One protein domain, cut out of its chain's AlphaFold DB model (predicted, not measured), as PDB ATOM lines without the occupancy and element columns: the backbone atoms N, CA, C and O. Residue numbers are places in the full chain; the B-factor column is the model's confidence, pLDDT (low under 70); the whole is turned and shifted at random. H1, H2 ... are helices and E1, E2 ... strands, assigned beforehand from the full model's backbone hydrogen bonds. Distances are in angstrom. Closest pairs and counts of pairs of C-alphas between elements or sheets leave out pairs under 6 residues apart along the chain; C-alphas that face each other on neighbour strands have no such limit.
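What this domain is: This is residues 12 to 117 of the 117 residues of the protein "Hypothetical protein" of Haptolina ericina (UniProt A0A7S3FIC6). Little regular structure is present: helix H1 and loops fill one end, and the long hairpin of strands E1 and E2 reaches to the other, while residues 75 to 83 stand free. Of 106 printed residues, 38 are in named elements, in the order H1, H2, E1, E2, class mixed. The whole is only just extended, close to loose, with a radius of gyration of the C-alphas of 19.5 A, spanning 64 by 34 by 22 A.

How they stand to each other: H1, residues 27 to 40, has every O i to N i+4 pair within hydrogen-bond range; H2, residues 69 to 72, is too short for one. E1, residues 91 to 100, and E2, residues 107 to 116, are antiparallel at 160 degrees, with N 91 and O 116 2.9 A apart. H1 is apart from H2, E1 and E2.

Where its parts are: H1 runs 19.9 A from C-alpha 27 at (1.980, -42.790, 23.172). E1 is 28.7 A long; E2, 27.0 A, bends by 54 degrees at residue 113 and ends at (-40.054, -51.062, 47.784).

The domain as a whole: The printed part has no cut. H1 to H2 and H2 to E1 are long links. Nineteen residues are under pLDDT 70, among them 65 to 73.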
ATOM      1  N   PHE A  12       7.666 -45.300  24.908       87.38
ATOM      2  CA  PHE A  12       7.524 -44.211  23.948       87.38
ATOM      3  C   PHE A  12       8.345 -42.988  24.378       87.38
ATOM      4  O   PHE A  12       8.828 -42.902  25.510       87.38
ATOM      5  N   GLN A  13       8.526 -42.050  23.447       86.75
ATOM      6  CA  GLN A  13       9.179 -40.769  23.704       86.75
ATOM      7  C   GLN A  13       8.118 -39.655  23.641       86.75
ATOM      8  O   GLN A  13       7.639 -39.363  22.547       86.75
ATOM      9  N   PRO A  14       7.766 -39.005  24.765       77.75
ATOM     10  CA  PRO A  14       6.700 -37.990  24.874       77.75
ATOM     11  C   PRO A  14       6.976 -36.676  24.108       77.75
ATOM     12  O   PRO A  14       6.177 -35.736  24.146       77.75
ATOM     13  N   GLY A  15       8.112 -36.584  23.410       75.88
ATOM     14  CA  GLY A  15       8.499 -35.430  22.610       75.88
ATOM     15  C   GLY A  15       8.958 -34.227  23.439       75.88
ATOM     16  O   GLY A  15       9.359 -34.335  24.596       75.88
ATOM     17  N   PHE A  16       8.920 -33.048  22.811       65.88
ATOM     18  CA  PHE A  16       9.593 -31.825  23.275       65.88
ATOM     19  C   PHE A  16       9.290 -31.421  24.733       65.88
ATOM     20  O   PHE A  16      10.177 -30.924  25.420       65.88
ATOM     21  N   TRP A  17       8.069 -31.655  25.224       61.84
ATOM     22  CA  TRP A  17       7.616 -31.167  26.535       61.84
ATOM     23  C   TRP A  17       8.175 -31.935  27.740       61.84
ATOM     24  O   TRP A  17       8.155 -31.404  28.847       61.84
ATOM     25  N   MET A  18       8.682 -33.153  27.541       74.12
ATOM     26  CA  MET A  18       9.240 -33.997  28.611       74.12
ATOM     27  C   MET A  18      10.695 -34.416  28.339       74.12
ATOM     28  O   MET A  18      11.272 -35.224  29.064       74.12
ATOM     29  N   GLY A  19      11.325 -33.817  27.322       74.94
ATOM     30  CA  GLY A  19      12.717 -34.076  26.966       74.94
ATOM     31  C   GLY A  19      12.953 -35.497  26.441       74.94
ATOM     32  O   GLY A  19      12.056 -36.137  25.905       74.94
ATOM     33  N   ASN A  20      14.188 -35.990  26.584       81.94
ATOM     34  CA  ASN A  20      14.612 -37.315  26.106       81.94
ATOM     35  C   ASN A  20      14.322 -38.433  27.130       81.94
ATOM     36  O   ASN A  20      15.173 -39.284  27.397       81.94
ATOM     37  N   GLN A  21      13.173 -38.357  27.799       83.94
ATOM     38  CA  GLN A  21      12.766 -39.343  28.794       83.94
ATOM     39  C   GLN A  21      11.987 -40.473  28.124       83.94
ATOM     40  O   GLN A  21      10.964 -40.234  27.490       83.94
ATOM     41  N   THR A  22      12.423 -41.717  28.322       87.62
ATOM     42  CA  THR A  22      11.607 -42.883  27.967       87.62
ATOM     43  C   THR A  22      10.488 -43.046  28.984       87.62
ATOM     44  O   THR A  22      10.751 -43.282  30.165       87.62
ATOM     45  N   MET A  23       9.251 -42.950  28.511       86.06
ATOM     46  CA  MET A  23       8.054 -43.242  29.290       86.06
ATOM     47  C   MET A  23       7.451 -44.576  28.854       86.06
ATOM     48  O   MET A  23       7.771 -45.089  27.783       86.06
ATOM     49  N   TYR A  24       6.584 -45.130  29.695       85.62
ATOM     50  CA  TYR A  24       5.910 -46.407  29.471       85.62
ATOM     51  C   TYR A  24       4.393 -46.220  29.545       85.62
ATOM     52  O   TYR A  24       3.924 -45.273  30.178       85.62
ATOM     53  N   GLY A  25       3.642 -47.099  28.883       81.31
ATOM     54  CA  GLY A  25       2.184 -46.990  28.732       81.31
ATOM     55  C   GLY A  25       1.717 -46.730  27.302       81.31
ATOM     56  O   GLY A  25       0.522 -46.797  27.037       81.31
ATOM     57  N   GLY A  26       2.649 -46.481  26.380       86.12
ATOM     58  CA  GLY A  26       2.369 -46.145  24.989       86.12
ATOM     59  C   GLY A  26       1.971 -44.679  24.775       86.12
ATOM     60  O   GLY A  26       1.318 -44.048  25.608       86.12
ATOM     61  N   GLN A  27       2.338 -44.148  23.604       82.06
ATOM     62  CA  GLN A  27       1.980 -42.790  23.172       82.06
ATOM     63  C   GLN A  27       0.460 -42.526  23.234       82.06
ATOM     64  O   GLN A  27       0.073 -41.483  23.760       82.06
ATOM     65  N   PRO A  28      -0.420 -43.450  22.793       79.81
ATOM     66  CA  PRO A  28      -1.862 -43.202  22.819       79.81
ATOM     67  C   PRO A  28      -2.448 -43.025  24.230       79.81
ATOM     68  O   PRO A  28      -3.326 -42.190  24.427       79.81
ATOM     69  N   TRP A  29      -1.960 -43.776  25.226       79.94
ATOM     70  CA  TRP A  29      -2.396 -43.605  26.619       79.94
ATOM     71  C   TRP A  29      -1.935 -42.258  27.169       79.94
ATOM     72  O   TRP A  29      -2.707 -41.545  27.805       79.94
ATOM     73  N   PHE A  30      -0.686 -41.893  26.884       81.56
ATOM     74  CA  PHE A  30      -0.115 -40.628  27.322       81.56
ATOM     75  C   PHE A  30      -0.854 -39.418  26.747       81.56
ATOM     76  O   PHE A  30      -1.101 -38.448  27.462       81.56
ATOM     77  N   ASP A  31      -1.241 -39.476  25.473       81.69
ATOM     78  CA  ASP A  31      -2.017 -38.416  24.837       81.69
ATOM     79  C   ASP A  31      -3.415 -38.283  25.457       81.69
ATOM     80  O   ASP A  31      -3.850 -37.162  25.741       81.69
ATOM     81  N   ALA A  32      -4.075 -39.406  25.759       80.19
ATOM     82  CA  ALA A  32      -5.352 -39.418  26.474       80.19
ATOM     83  C   ALA A  32      -5.229 -38.847  27.899       80.19
ATOM     84  O   ALA A  32      -6.018 -37.987  28.293       80.19
ATOM     85  N   GLU A  33      -4.201 -39.244  28.655       79.75
ATOM     86  CA  GLU A  33      -3.939 -38.717  30.000       79.75
ATOM     87  C   GLU A  33      -3.626 -37.217  29.960       79.75
ATOM     88  O   GLU A  33      -4.064 -36.444  30.810       79.75
ATOM     89  N   ARG A  34      -2.925 -36.756  28.924       79.31
ATOM     90  CA  ARG A  34      -2.689 -35.329  28.735       79.31
ATOM     91  C   ARG A  34      -3.994 -34.580  28.498       79.31
ATOM     92  O   ARG A  34      -4.144 -33.510  29.090       79.31
ATOM     93  N   CYS A  35      -4.929 -35.088  27.688       78.06
ATOM     94  CA  CYS A  35      -6.235 -34.432  27.596       78.06
ATOM     95  C   CYS A  35      -6.952 -34.441  28.952       78.06
ATOM     96  O   CYS A  35      -7.423 -33.393  29.397       78.06
ATOM     97  N   ASN A  36      -6.940 -35.577  29.648       78.12
ATOM     98  CA  ASN A  36      -7.526 -35.731  30.974       78.12
ATOM     99  C   ASN A  36      -7.033 -34.646  31.951       78.12
ATOM    100  O   ASN A  36      -7.845 -33.902  32.500       78.12
ATOM    101  N   GLN A  37      -5.720 -34.442  32.072       73.38
ATOM    102  CA  GLN A  37      -5.135 -33.395  32.923       73.38
ATOM    103  C   GLN A  37      -5.579 -31.973  32.527       73.38
ATOM    104  O   GLN A  37      -5.877 -31.144  33.391       73.38
ATOM    105  N   HIS A  38      -5.678 -31.670  31.225       72.88
ATOM    106  CA  HIS A  38      -6.162 -30.363  30.757       72.88
ATOM    107  C   HIS A  38      -7.664 -30.158  31.024       72.88
ATOM    108  O   HIS A  38      -8.095 -29.035  31.316       72.88
ATOM    109  N   CYS A  39      -8.458 -31.228  30.960       67.44
ATOM    110  CA  CYS A  39      -9.886 -31.224  31.272       67.44
ATOM    111  C   CYS A  39     -10.139 -31.133  32.784       67.44
ATOM    112  O   CYS A  39     -10.976 -30.343  33.215       67.44
ATOM    113  N   GLN A  40      -9.377 -31.849  33.617       66.38
ATOM    114  CA  GLN A  40      -9.481 -31.774  35.080       66.38
ATOM    115  C   GLN A  40      -9.171 -30.366  35.631       66.38
ATOM    116  O   GLN A  40      -9.716 -29.986  36.666       66.38
ATOM    117  N   GLY A  41      -8.334 -29.577  34.940       57.06
ATOM    118  CA  GLY A  41      -7.822 -28.272  35.394       57.06
ATOM    119  C   GLY A  41      -8.492 -27.005  34.828       57.06
ATOM    120  O   GLY A  41      -7.994 -25.909  35.077       57.06
ATOM    121  N   HIS A  42      -9.607 -27.109  34.092       60.09
ATOM    122  CA  HIS A  42     -10.350 -25.984  33.486       60.09
ATOM    123  C   HIS A  42      -9.587 -25.112  32.458       60.09
ATOM    124  O   HIS A  42      -9.205 -23.974  32.764       60.09
ATOM    125  N   ASN A  43      -9.578 -25.530  31.182       54.97
ATOM    126  CA  ASN A  43      -9.776 -24.575  30.069       54.97
ATOM    127  C   ASN A  43     -10.211 -25.163  28.713       54.97
ATOM    128  O   ASN A  43     -10.362 -24.404  27.758       54.97
ATOM    129  N   MET A  44     -10.403 -26.478  28.594       58.59
ATOM    130  CA  MET A  44     -10.723 -27.107  27.311       58.59
ATOM    131  C   MET A  44     -12.134 -27.686  27.350       58.59
ATOM    132  O   MET A  44     -12.462 -28.448  28.247       58.59
ATOM    133  N   SER A  45     -12.982 -27.278  26.408       63.84
ATOM    134  CA  SER A  45     -14.279 -27.917  26.124       63.84
ATOM    135  C   SER A  45     -14.165 -29.018  25.062       63.84
ATOM    136  O   SER A  45     -15.139 -29.710  24.795       63.84
ATOM    137  N   ALA A  46     -12.983 -29.156  24.454       73.62
ATOM    138  CA  ALA A  46     -12.664 -30.156  23.447       73.62
ATOM    139  C   ALA A  46     -11.178 -30.532  23.545       73.62
ATOM    140  O   ALA A  46     -10.337 -29.637  23.659       73.62
ATOM    141  N   CYS A  47     -10.860 -31.826  23.501       76.38
ATOM    142  CA  CYS A  47      -9.504 -32.347  23.362       76.38
ATOM    143  C   CYS A  47      -8.945 -32.014  21.969       76.38
ATOM    144  O   CYS A  47      -9.704 -31.884  21.005       76.38
ATOM    145  N   PRO A  48      -7.613 -31.930  21.801       77.06
ATOM    146  CA  PRO A  48      -7.026 -31.966  20.470       77.06
ATOM    147  C   PRO A  48      -7.346 -33.302  19.770       77.06
ATOM    148  O   PRO A  48      -7.579 -34.309  20.450       77.06
ATOM    149  N   PRO A  49      -7.329 -33.341  18.423       75.88
ATOM    150  CA  PRO A  49      -7.625 -34.555  17.670       75.88
ATOM    151  C   PRO A  49      -6.787 -35.747  18.143       75.88
ATOM    152  O   PRO A  49      -5.587 -35.601  18.374       75.88
ATOM    153  N   TYR A  50      -7.420 -36.919  18.241       75.62
ATOM    154  CA  TYR A  50      -6.800 -38.192  18.643       75.62
ATOM    155  C   TYR A  50      -6.318 -38.278  20.101       75.62
ATOM    156  O   TYR A  50      -5.683 -39.261  20.464       75.62
ATOM    157  N   MET A  51      -6.628 -37.284  20.941       79.88
ATOM    158  CA  MET A  51      -6.277 -37.286  22.369       79.88
ATOM    159  C   MET A  51      -7.475 -37.593  23.280       79.88
ATOM    160  O   MET A  51      -7.364 -37.472  24.495       79.88
ATOM    161  N   THR A  52      -8.636 -37.936  22.721       78.88
ATOM    162  CA  THR A  52      -9.810 -38.327  23.506       78.88
ATOM    163  C   THR A  52      -9.673 -39.773  23.976       78.88
ATOM    164  O   THR A  52      -9.210 -40.638  23.233       78.88
ATOM    165  N   GLN A  53     -10.104 -40.065  25.206       76.94
ATOM    166  CA  GLN A  53     -10.103 -41.445  25.711       76.94
ATOM    167  C   GLN A  53     -11.100 -42.346  24.959       76.94
ATOM    168  O   GLN A  53     -10.870 -43.546  24.797       76.94
ATOM    169  N   PHE A  54     -12.196 -41.754  24.484       78.56
ATOM    170  CA  PHE A  54     -13.251 -42.400  23.716       78.56
ATOM    171  C   PHE A  54     -13.551 -41.590  22.449       78.56
ATOM    172  O   PHE A  54     -13.159 -40.428  22.328       78.56
ATOM    173  N   GLU A  55     -14.209 -42.218  21.475       79.00
ATOM    174  CA  GLU A  55     -14.683 -41.519  20.278       79.00
ATOM    175  C   GLU A  55     -15.745 -40.490  20.668       79.00
ATOM    176  O   GLU A  55     -16.650 -40.801  21.444       79.00
ATOM    177  N   GLU A  56     -15.625 -39.276  20.135       76.00
ATOM    178  CA  GLU A  56     -16.573 -38.214  20.444       76.00
ATOM    179  C   GLU A  56     -17.975 -38.577  19.931       76.00
ATOM    180  O   GLU A  56     -18.117 -39.001  18.781       76.00
ATOM    181  N   PRO A  57     -19.035 -38.347  20.723       74.12
ATOM    182  CA  PRO A  57     -20.402 -38.557  20.256       74.12
ATOM    183  C   PRO A  57     -20.775 -37.607  19.106       74.12
ATOM    184  O   PRO A  57     -21.635 -37.935  18.291       74.12
ATOM    185  N   LEU A  58     -20.137 -36.430  19.041       70.06
ATOM    186  CA  LEU A  58     -20.247 -35.447  17.962       70.06
ATOM    187  C   LEU A  58     -18.897 -34.729  17.762       70.06
ATOM    188  O   LEU A  58     -18.232 -34.441  18.758       70.06
ATOM    189  N   PRO A  59     -18.514 -34.368  16.519       74.94
ATOM    190  CA  PRO A  59     -17.234 -33.712  16.251       74.94
ATOM    191  C   PRO A  59     -17.032 -32.425  17.064       74.94
ATOM    192  O   PRO A  59     -17.837 -31.494  16.976       74.94
ATOM    193  N   GLY A  60     -15.933 -32.354  17.817       70.44
ATOM    194  CA  GLY A  60     -15.570 -31.204  18.648       70.44
ATOM    195  C   GLY A  60     -16.265 -31.157  20.011       70.44
ATOM    196  O   GLY A  60     -16.203 -30.123  20.680       70.44
ATOM    197  N   ILE A  61     -16.932 -32.242  20.423       72.31
ATOM    198  CA  ILE A  61     -17.559 -32.388  21.739       72.31
ATOM    199  C   ILE A  61     -16.914 -33.565  22.472       72.31
ATOM    200  O   ILE A  61     -17.398 -34.693  22.423       72.31
ATOM    201  N   SER A  62     -15.851 -33.289  23.223       72.50
ATOM    202  CA  SER A  62     -15.105 -34.316  23.962       72.50
ATOM    203  C   SER A  62     -15.685 -34.596  25.357       72.50
ATOM    204  O   SER A  62     -14.938 -34.736  26.312       72.50
ATOM    205  N   GLY A  63     -17.009 -34.579  25.544       67.38
ATOM    206  CA  GLY A  63     -17.631 -34.983  26.820       67.38
ATOM    207  C   GLY A  63     -17.312 -34.115  28.055       67.38
ATOM    208  O   GLY A  63     -17.610 -34.519  29.178       67.38
ATOM    209  N   TYR A  64     -16.731 -32.920  27.886       70.25
ATOM    210  CA  TYR A  64     -16.425 -31.999  28.986       70.25
ATOM    211  C   TYR A  64     -17.066 -30.627  28.782       70.25
ATOM    212  O   TYR A  64     -16.880 -29.949  27.770       70.25
ATOM    213  N   SER A  65     -17.797 -30.172  29.794       61.78
ATOM    214  CA  SER A  65     -18.440 -28.870  29.775       61.78
ATOM    215  C   SER A  65     -17.503 -27.822  30.387       61.78
ATOM    216  O   SER A  65     -17.317 -27.778  31.602       61.78
ATOM    217  N   GLY A  66     -16.873 -26.995  29.547       60.47
ATOM    218  CA  GLY A  66     -15.934 -25.945  29.972       60.47
ATOM    219  C   GLY A  66     -16.534 -24.885  30.918       60.47
ATOM    220  O   GLY A  66     -17.678 -24.972  31.365       60.47
ATOM    221  N   ARG A  67     -15.776 -23.811  31.192       53.38
ATOM    222  CA  ARG A  67     -16.126 -22.741  32.164       53.38
ATOM    223  C   ARG A  67     -17.530 -22.125  32.009       53.38
ATOM    224  O   ARG A  67     -18.038 -21.560  32.975       53.38
ATOM    225  N   TYR A  68     -18.141 -22.208  30.826       52.44
ATOM    226  CA  TYR A  68     -19.487 -21.689  30.562       52.44
ATOM    227  C   TYR A  68     -20.591 -22.473  31.283       52.44
ATOM    228  O   TYR A  68     -21.472 -21.868  31.890       52.44
ATOM    229  N   VAL A  69     -20.514 -23.803  31.299       60.19
ATOM    230  CA  VAL A  69     -21.557 -24.655  31.895       60.19
ATOM    231  C   VAL A  69     -21.437 -24.703  33.417       60.19
ATOM    232  O   VAL A  69     -22.443 -24.696  34.117       60.19
ATOM    233  N   ALA A  70     -20.216 -24.591  33.950       57.75
ATOM    234  CA  ALA A  70     -19.978 -24.473  35.390       57.75
ATOM    235  C   ALA A  70     -20.661 -23.243  36.034       57.75
ATOM    236  O   ALA A  70     -20.850 -23.218  37.247       57.75
ATOM    237  N   ARG A  71     -21.035 -22.218  35.249       59.75
ATOM    238  CA  ARG A  71     -21.749 -21.024  35.743       59.75
ATOM    239  C   ARG A  71     -23.264 -21.069  35.558       59.75
ATOM    240  O   ARG A  71     -23.951 -20.335  36.260       59.75
ATOM    241  N   GLN A  72     -23.771 -21.849  34.606       68.50
ATOM    242  CA  GLN A  72     -25.188 -21.824  34.208       68.50
ATOM    243  C   GLN A  72     -25.906 -23.169  34.388       68.50
ATOM    244  O   GLN A  72     -27.124 -23.219  34.253       68.50
ATOM    245  N   GLY A  73     -25.176 -24.230  34.741       67.12
ATOM    246  CA  GLY A  73     -25.698 -25.592  34.769       67.12
ATOM    247  C   GLY A  73     -25.782 -26.204  33.369       67.12
ATOM    248  O   GLY A  73     -25.712 -25.509  32.352       67.12
ATOM    249  N   LEU A  74     -25.904 -27.531  33.314       70.88
ATOM    250  CA  LEU A  74     -26.205 -28.237  32.070       70.88
ATOM    251  C   LEU A  74     -27.661 -27.930  31.676       70.88
ATOM    252  O   LEU A  74     -28.544 -28.044  32.525       70.88
ATOM    253  N   PRO A  75     -27.953 -27.574  30.412       72.94
ATOM    254  CA  PRO A  75     -29.318 -27.290  29.964       72.94
ATOM    255  C   PRO A  75     -30.139 -28.570  29.708       72.94
ATOM    256  O   PRO A  75     -31.145 -28.524  29.005       72.94
ATOM    257  N   PHE A  76     -29.692 -29.719  30.218       77.00
ATOM    258  CA  PHE A  76     -30.314 -31.021  30.014       77.00
ATOM    259  C   PHE A  76     -30.214 -31.877  31.278       77.00
ATOM    260  O   PHE A  76     -29.333 -31.674  32.114       77.00
ATOM    261  N   SER A  77     -31.095 -32.873  31.361       83.62
ATOM    262  CA  SER A  77     -31.056 -33.931  32.370       83.62
ATOM    263  C   SER A  77     -30.748 -35.262  31.698       83.62
ATOM    264  O   SER A  77     -31.258 -35.538  30.613       83.62
ATOM    265  N   VAL A  78     -29.942 -36.094  32.355       86.00
ATOM    266  CA  VAL A  78     -29.773 -37.505  31.989       86.00
ATOM    267  C   VAL A  78     -30.780 -38.305  32.806       86.00
ATOM    268  O   VAL A  78     -30.791 -38.203  34.030       86.00
ATOM    269  N   VAL A  79     -31.653 -39.045  32.128       92.62
ATOM    270  CA  VAL A  79     -32.749 -39.807  32.738       92.62
ATOM    271  C   VAL A  79     -32.711 -41.218  32.169       92.62
ATOM    272  O   VAL A  79     -32.517 -41.373  30.965       92.62
ATOM    273  N   ASP A  80     -32.890 -42.217  33.029       93.94
ATOM    274  CA  ASP A  80     -32.894 -43.632  32.657       93.94
ATOM    275  C   ASP A  80     -33.955 -44.399  33.463       93.94
ATOM    276  O   ASP A  80     -34.384 -43.938  34.525       93.94
ATOM    277  N   GLU A  81     -34.375 -45.557  32.952       96.38
ATOM    278  CA  GLU A  81     -35.335 -46.460  33.594       96.38
ATOM    279  C   GLU A  81     -34.639 -47.763  33.993       96.38
ATOM    280  O   GLU A  81     -33.975 -48.412  33.187       96.38
ATOM    281  N   VAL A  82     -34.808 -48.167  35.253       93.94
ATOM    282  CA  VAL A  82     -34.221 -49.397  35.792       93.94
ATOM    283  C   VAL A  82     -35.296 -50.269  36.423       93.94
ATOM    284  O   VAL A  82     -36.237 -49.772  37.040       93.94
ATOM    285  N   VAL A  83     -35.141 -51.584  36.287       95.31
ATOM    286  CA  VAL A  83     -36.076 -52.564  36.848       95.31
ATOM    287  C   VAL A  83     -35.611 -52.967  38.244       95.31
ATOM    288  O   VAL A  83     -34.486 -53.442  38.421       95.31
ATOM    289  N   VAL A  84     -36.484 -52.793  39.235       95.00
ATOM    290  CA  VAL A  84     -36.270 -53.321  40.588       95.00
ATOM    291  C   VAL A  84     -36.385 -54.850  40.531       95.00
ATOM    292  O   VAL A  84     -37.361 -55.343  39.972       95.00
ATOM    293  N   PRO A  85     -35.427 -55.624  41.074       95.12
ATOM    294  CA  PRO A  85     -35.494 -57.082  41.018       95.12
ATOM    295  C   PRO A  85     -36.747 -57.643  41.706       95.12
ATOM    296  O   PRO A  85     -36.959 -57.381  42.885       95.12
ATOM    297  N   ASP A  86     -37.508 -58.501  41.020       95.19
ATOM    298  CA  ASP A  86     -38.751 -59.103  41.549       95.19
ATOM    299  C   ASP A  86     -38.536 -59.965  42.807       95.19
ATOM    300  O   ASP A  86     -39.454 -60.217  43.582       95.19
ATOM    301  N   SER A  87     -37.312 -60.459  43.004       96.12
ATOM    302  CA  SER A  87     -36.922 -61.235  44.183       96.12
ATOM    303  C   SER A  87     -36.567 -60.368  45.395       96.12
ATOM    304  O   SER A  87     -36.198 -60.914  46.437       96.12
ATOM    305  N   LEU A  88     -36.576 -59.038  45.257       96.75
ATOM    306  CA  LEU A  88     -36.270 -58.118  46.343       96.75
ATOM    307  C   LEU A  88     -37.446 -58.090  47.327       96.75
ATOM    308  O   LEU A  88     -38.596 -57.929  46.931       96.75
ATOM    309  N   ALA A  89     -37.162 -58.285  48.614       97.38
ATOM    310  CA  ALA A  89     -38.197 -58.211  49.638       97.38
ATOM    311  C   ALA A  89     -38.734 -56.770  49.767       97.38
ATOM    312  O   ALA A  89     -37.974 -55.825  49.561       97.38
ATOM    313  N   PRO A  90     -40.002 -56.576  50.158       97.31
ATOM    314  CA  PRO A  90     -40.495 -55.250  50.511       97.31
ATOM    315  C   PRO A  90     -39.703 -54.647  51.679       97.31
ATOM    316  O   PRO A  90     -39.370 -55.352  52.639       97.31
ATOM    317  N   GLY A  91     -39.413 -53.347  51.619       98.00
ATOM    318  CA  GLY A  91     -38.658 -52.648  52.657       98.00
ATOM    319  C   GLY A  91     -37.989 -51.352  52.206       98.00
ATOM    320  O   GLY A  91     -38.162 -50.894  51.077       98.00
ATOM    321  N   ASP A  92     -37.210 -50.773  53.122       98.25
ATOM    322  CA  ASP A  92     -36.440 -49.550  52.895       98.25
ATOM    323  C   ASP A  92     -35.025 -49.885  52.399       98.25
ATOM    324  O   ASP A  92     -34.313 -50.702  52.989       98.25
ATOM    325  N   TYR A  93     -34.609 -49.227  51.320       97.56
ATOM    326  CA  TYR A  93     -33.336 -49.442  50.642       97.56
ATOM    327  C   TYR A  93     -32.635 -48.115  50.342       97.56
ATOM    328  O   TYR A  93     -33.264 -47.067  50.224       97.56
ATOM    329  N   LEU A  94     -31.317 -48.184  50.149       97.38
ATOM    330  CA  LEU A  94     -30.542 -47.107  49.539       97.38
ATOM    331  C   LEU A  94     -30.263 -47.453  48.078       97.38
ATOM    332  O   LEU A  94     -29.555 -48.419  47.782       97.38
ATOM    333  N   LEU A  95     -30.779 -46.635  47.170       96.19
ATOM    334  CA  LEU A  95     -30.371 -46.646  45.774       96.19
ATOM    335  C   LEU A  95     -29.000 -45.978  45.668       96.19
ATOM    336  O   LEU A  95     -28.858 -44.815  46.031       96.19
ATOM    337  N   SER A  96     -28.000 -46.702  45.165       97.19
ATOM    338  CA  SER A  96     -26.675 -46.154  44.857       97.19
ATOM    339  C   SER A  96     -26.584 -45.812  43.374       97.19
ATOM    340  O   SER A  96     -26.850 -46.659  42.521       97.19
ATOM    341  N   TRP A  97     -26.186 -44.580  43.069       96.31
ATOM    342  CA  TRP A  97     -25.924 -44.105  41.719       96.31
ATOM    343  C   TRP A  97     -24.443 -43.766  41.561       96.31
ATOM    344  O   TRP A  97     -23.859 -43.082  42.405       96.31
ATOM    345  N   ARG A  98     -23.843 -44.230  40.461       96.25
ATOM    346  CA  ARG A  98     -22.437 -44.011  40.116       96.25
ATOM    347  C   ARG A  98     -22.320 -43.563  38.664       96.25
ATOM    348  O   ARG A  98     -22.806 -44.248  37.769       96.25
ATOM    349  N   TRP A  99     -21.603 -42.466  38.448       90.44
ATOM    350  CA  TRP A  99     -21.171 -41.987  37.139       90.44
ATOM    351  C   TRP A  99     -19.641 -42.009  37.079       90.44
ATOM    352  O   TRP A  99     -18.982 -41.283  37.824       90.44
ATOM    353  N   ASP A 100     -19.084 -42.788  36.151       89.31
ATOM    354  CA  ASP A 100     -17.664 -42.737  35.779       89.31
ATOM    355  C   ASP A 100     -17.467 -41.752  34.619       89.31
ATOM    356  O   ASP A 100     -18.104 -41.881  33.570       89.31
ATOM    357  N   CYS A 101     -16.671 -40.702  34.822       81.88
ATOM    358  CA  CYS A 101     -16.521 -39.649  33.820       81.88
ATOM    359  C   CYS A 101     -15.736 -40.135  32.593       81.88
ATOM    360  O   CYS A 101     -14.770 -40.878  32.708       81.88
ATOM    361  N   GLU A 102     -16.133 -39.663  31.409       77.06
ATOM    362  CA  GLU A 102     -15.550 -40.105  30.137       77.06
ATOM    363  C   GLU A 102     -14.102 -39.627  29.932       77.06
ATOM    364  O   GLU A 102     -13.268 -40.398  29.484       77.06
ATOM    365  N   GLN A 103     -13.797 -38.356  30.219       76.38
ATOM    366  CA  GLN A 103     -12.472 -37.769  29.944       76.38
ATOM    367  C   GLN A 103     -11.644 -37.483  31.197       76.38
ATOM    368  O   GLN A 103     -10.552 -36.930  31.095       76.38
ATOM    369  N   THR A 104     -12.160 -37.775  32.390       75.44
ATOM    370  CA  THR A 104     -11.463 -37.483  33.648       75.44
ATOM    371  C   THR A 104     -11.462 -38.696  34.561       75.44
ATOM    372  O   THR A 104     -12.360 -39.528  34.510       75.44
ATOM    373  N   GLY A 105     -10.480 -38.780  35.462       79.00
ATOM    374  CA  GLY A 105     -10.421 -39.832  36.485       79.00
ATOM    375  C   GLY A 105     -11.419 -39.630  37.631       79.00
ATOM    376  O   GLY A 105     -11.129 -40.016  38.761       79.00
ATOM    377  N   GLN A 106     -12.544 -38.953  37.384       80.00
ATOM    378  CA  GLN A 106     -13.536 -38.618  38.401       80.00
ATOM    379  C   GLN A 106     -14.669 -39.645  38.428       80.00
ATOM    380  O   GLN A 106     -15.119 -40.133  37.393       80.00
ATOM    381  N   ILE A 107     -15.156 -39.915  39.639       89.50
ATOM    382  CA  ILE A 107     -16.338 -40.737  39.887       89.50
ATOM    383  C   ILE A 107     -17.308 -39.908  40.717       89.50
ATOM    384  O   ILE A 107     -16.953 -39.423  41.794       89.50
ATOM    385  N   TRP A 108     -18.524 -39.734  40.213       89.06
ATOM    386  CA  TRP A 108     -19.581 -38.997  40.894       89.06
ATOM    387  C   TRP A 108     -20.565 -40.007  41.468       89.06
ATOM    388  O   TRP A 108     -21.029 -40.901  40.765       89.06
ATOM    389  N   GLN A 109     -20.844 -39.890  42.763       96.00
ATOM    390  CA  GLN A 109     -21.709 -40.823  43.476       96.00
ATOM    391  C   GLN A 109     -22.816 -40.069  44.196       96.00
ATOM    392  O   GLN A 109     -22.601 -38.985  44.743       96.00
ATOM    393  N   ASN A 110     -24.007 -40.647  44.183       96.25
ATOM    394  CA  ASN A 110     -25.164 -40.154  44.912       96.25
ATOM    395  C   ASN A 110     -25.965 -41.336  45.441       96.25
ATOM    396  O   ASN A 110     -25.830 -42.459  44.953       96.25
ATOM    397  N   CYS A 111     -26.795 -41.073  46.440       97.00
ATOM    398  CA  CYS A 111     -27.724 -42.057  46.955       97.00
ATOM    399  C   CYS A 111     -29.111 -41.454  47.161       97.00
ATOM    400  O   CYS A 111     -29.257 -40.237  47.277       97.00
ATOM    401  N   ALA A 112     -30.115 -42.324  47.196       97.38
ATOM    402  CA  ALA A 112     -31.482 -41.968  47.537       97.38
ATOM    403  C   ALA A 112     -32.101 -43.051  48.422       97.38
ATOM    404  O   ALA A 112     -31.901 -44.241  48.175       97.38
ATOM    405  N   ASP A 113     -32.869 -42.637  49.426       98.19
ATOM    406  CA  ASP A 113     -33.729 -43.531  50.195       98.19
ATOM    407  C   ASP A 113     -34.938 -43.935  49.335       98.19
ATOM    408  O   ASP A 113     -35.622 -43.078  48.770       98.19
ATOM    409  N   VAL A 114     -35.203 -45.237  49.217       96.50
ATOM    410  CA  VAL A 114     -36.325 -45.784  48.443       96.50
ATOM    411  C   VAL A 114     -37.081 -46.827  49.258       96.50
ATOM    412  O   VAL A 114     -36.478 -47.633  49.960       96.50
ATOM    413  N   HIS A 115     -38.407 -46.828  49.140       97.06
ATOM    414  CA  HIS A 115     -39.268 -47.848  49.732       97.06
ATOM    415  C   HIS A 115     -39.819 -48.744  48.623       97.06
ATOM    416  O   HIS A 115     -40.487 -48.257  47.708       97.06
ATOM    417  N   VAL A 116     -39.530 -50.041  48.699       96.25
ATOM    418  CA  VAL A 116     -40.054 -51.062  47.784       96.25
ATOM    419  C   VAL A 116     -41.244 -51.731  48.465       96.25
ATOM    420  O   VAL A 116     -41.102 -52.231  49.580       96.25
ATOM    421  N   ALA A 117     -42.408 -51.692  47.811       90.00
ATOM    422  CA  ALA A 117     -43.685 -52.183  48.336       90.00
ATOM    423  C   ALA A 117     -43.969 -53.641  47.955       90.00
ATOM    424  O   ALA A 117     -43.573 -54.044  46.839       90.00
TER     425      ALA A 117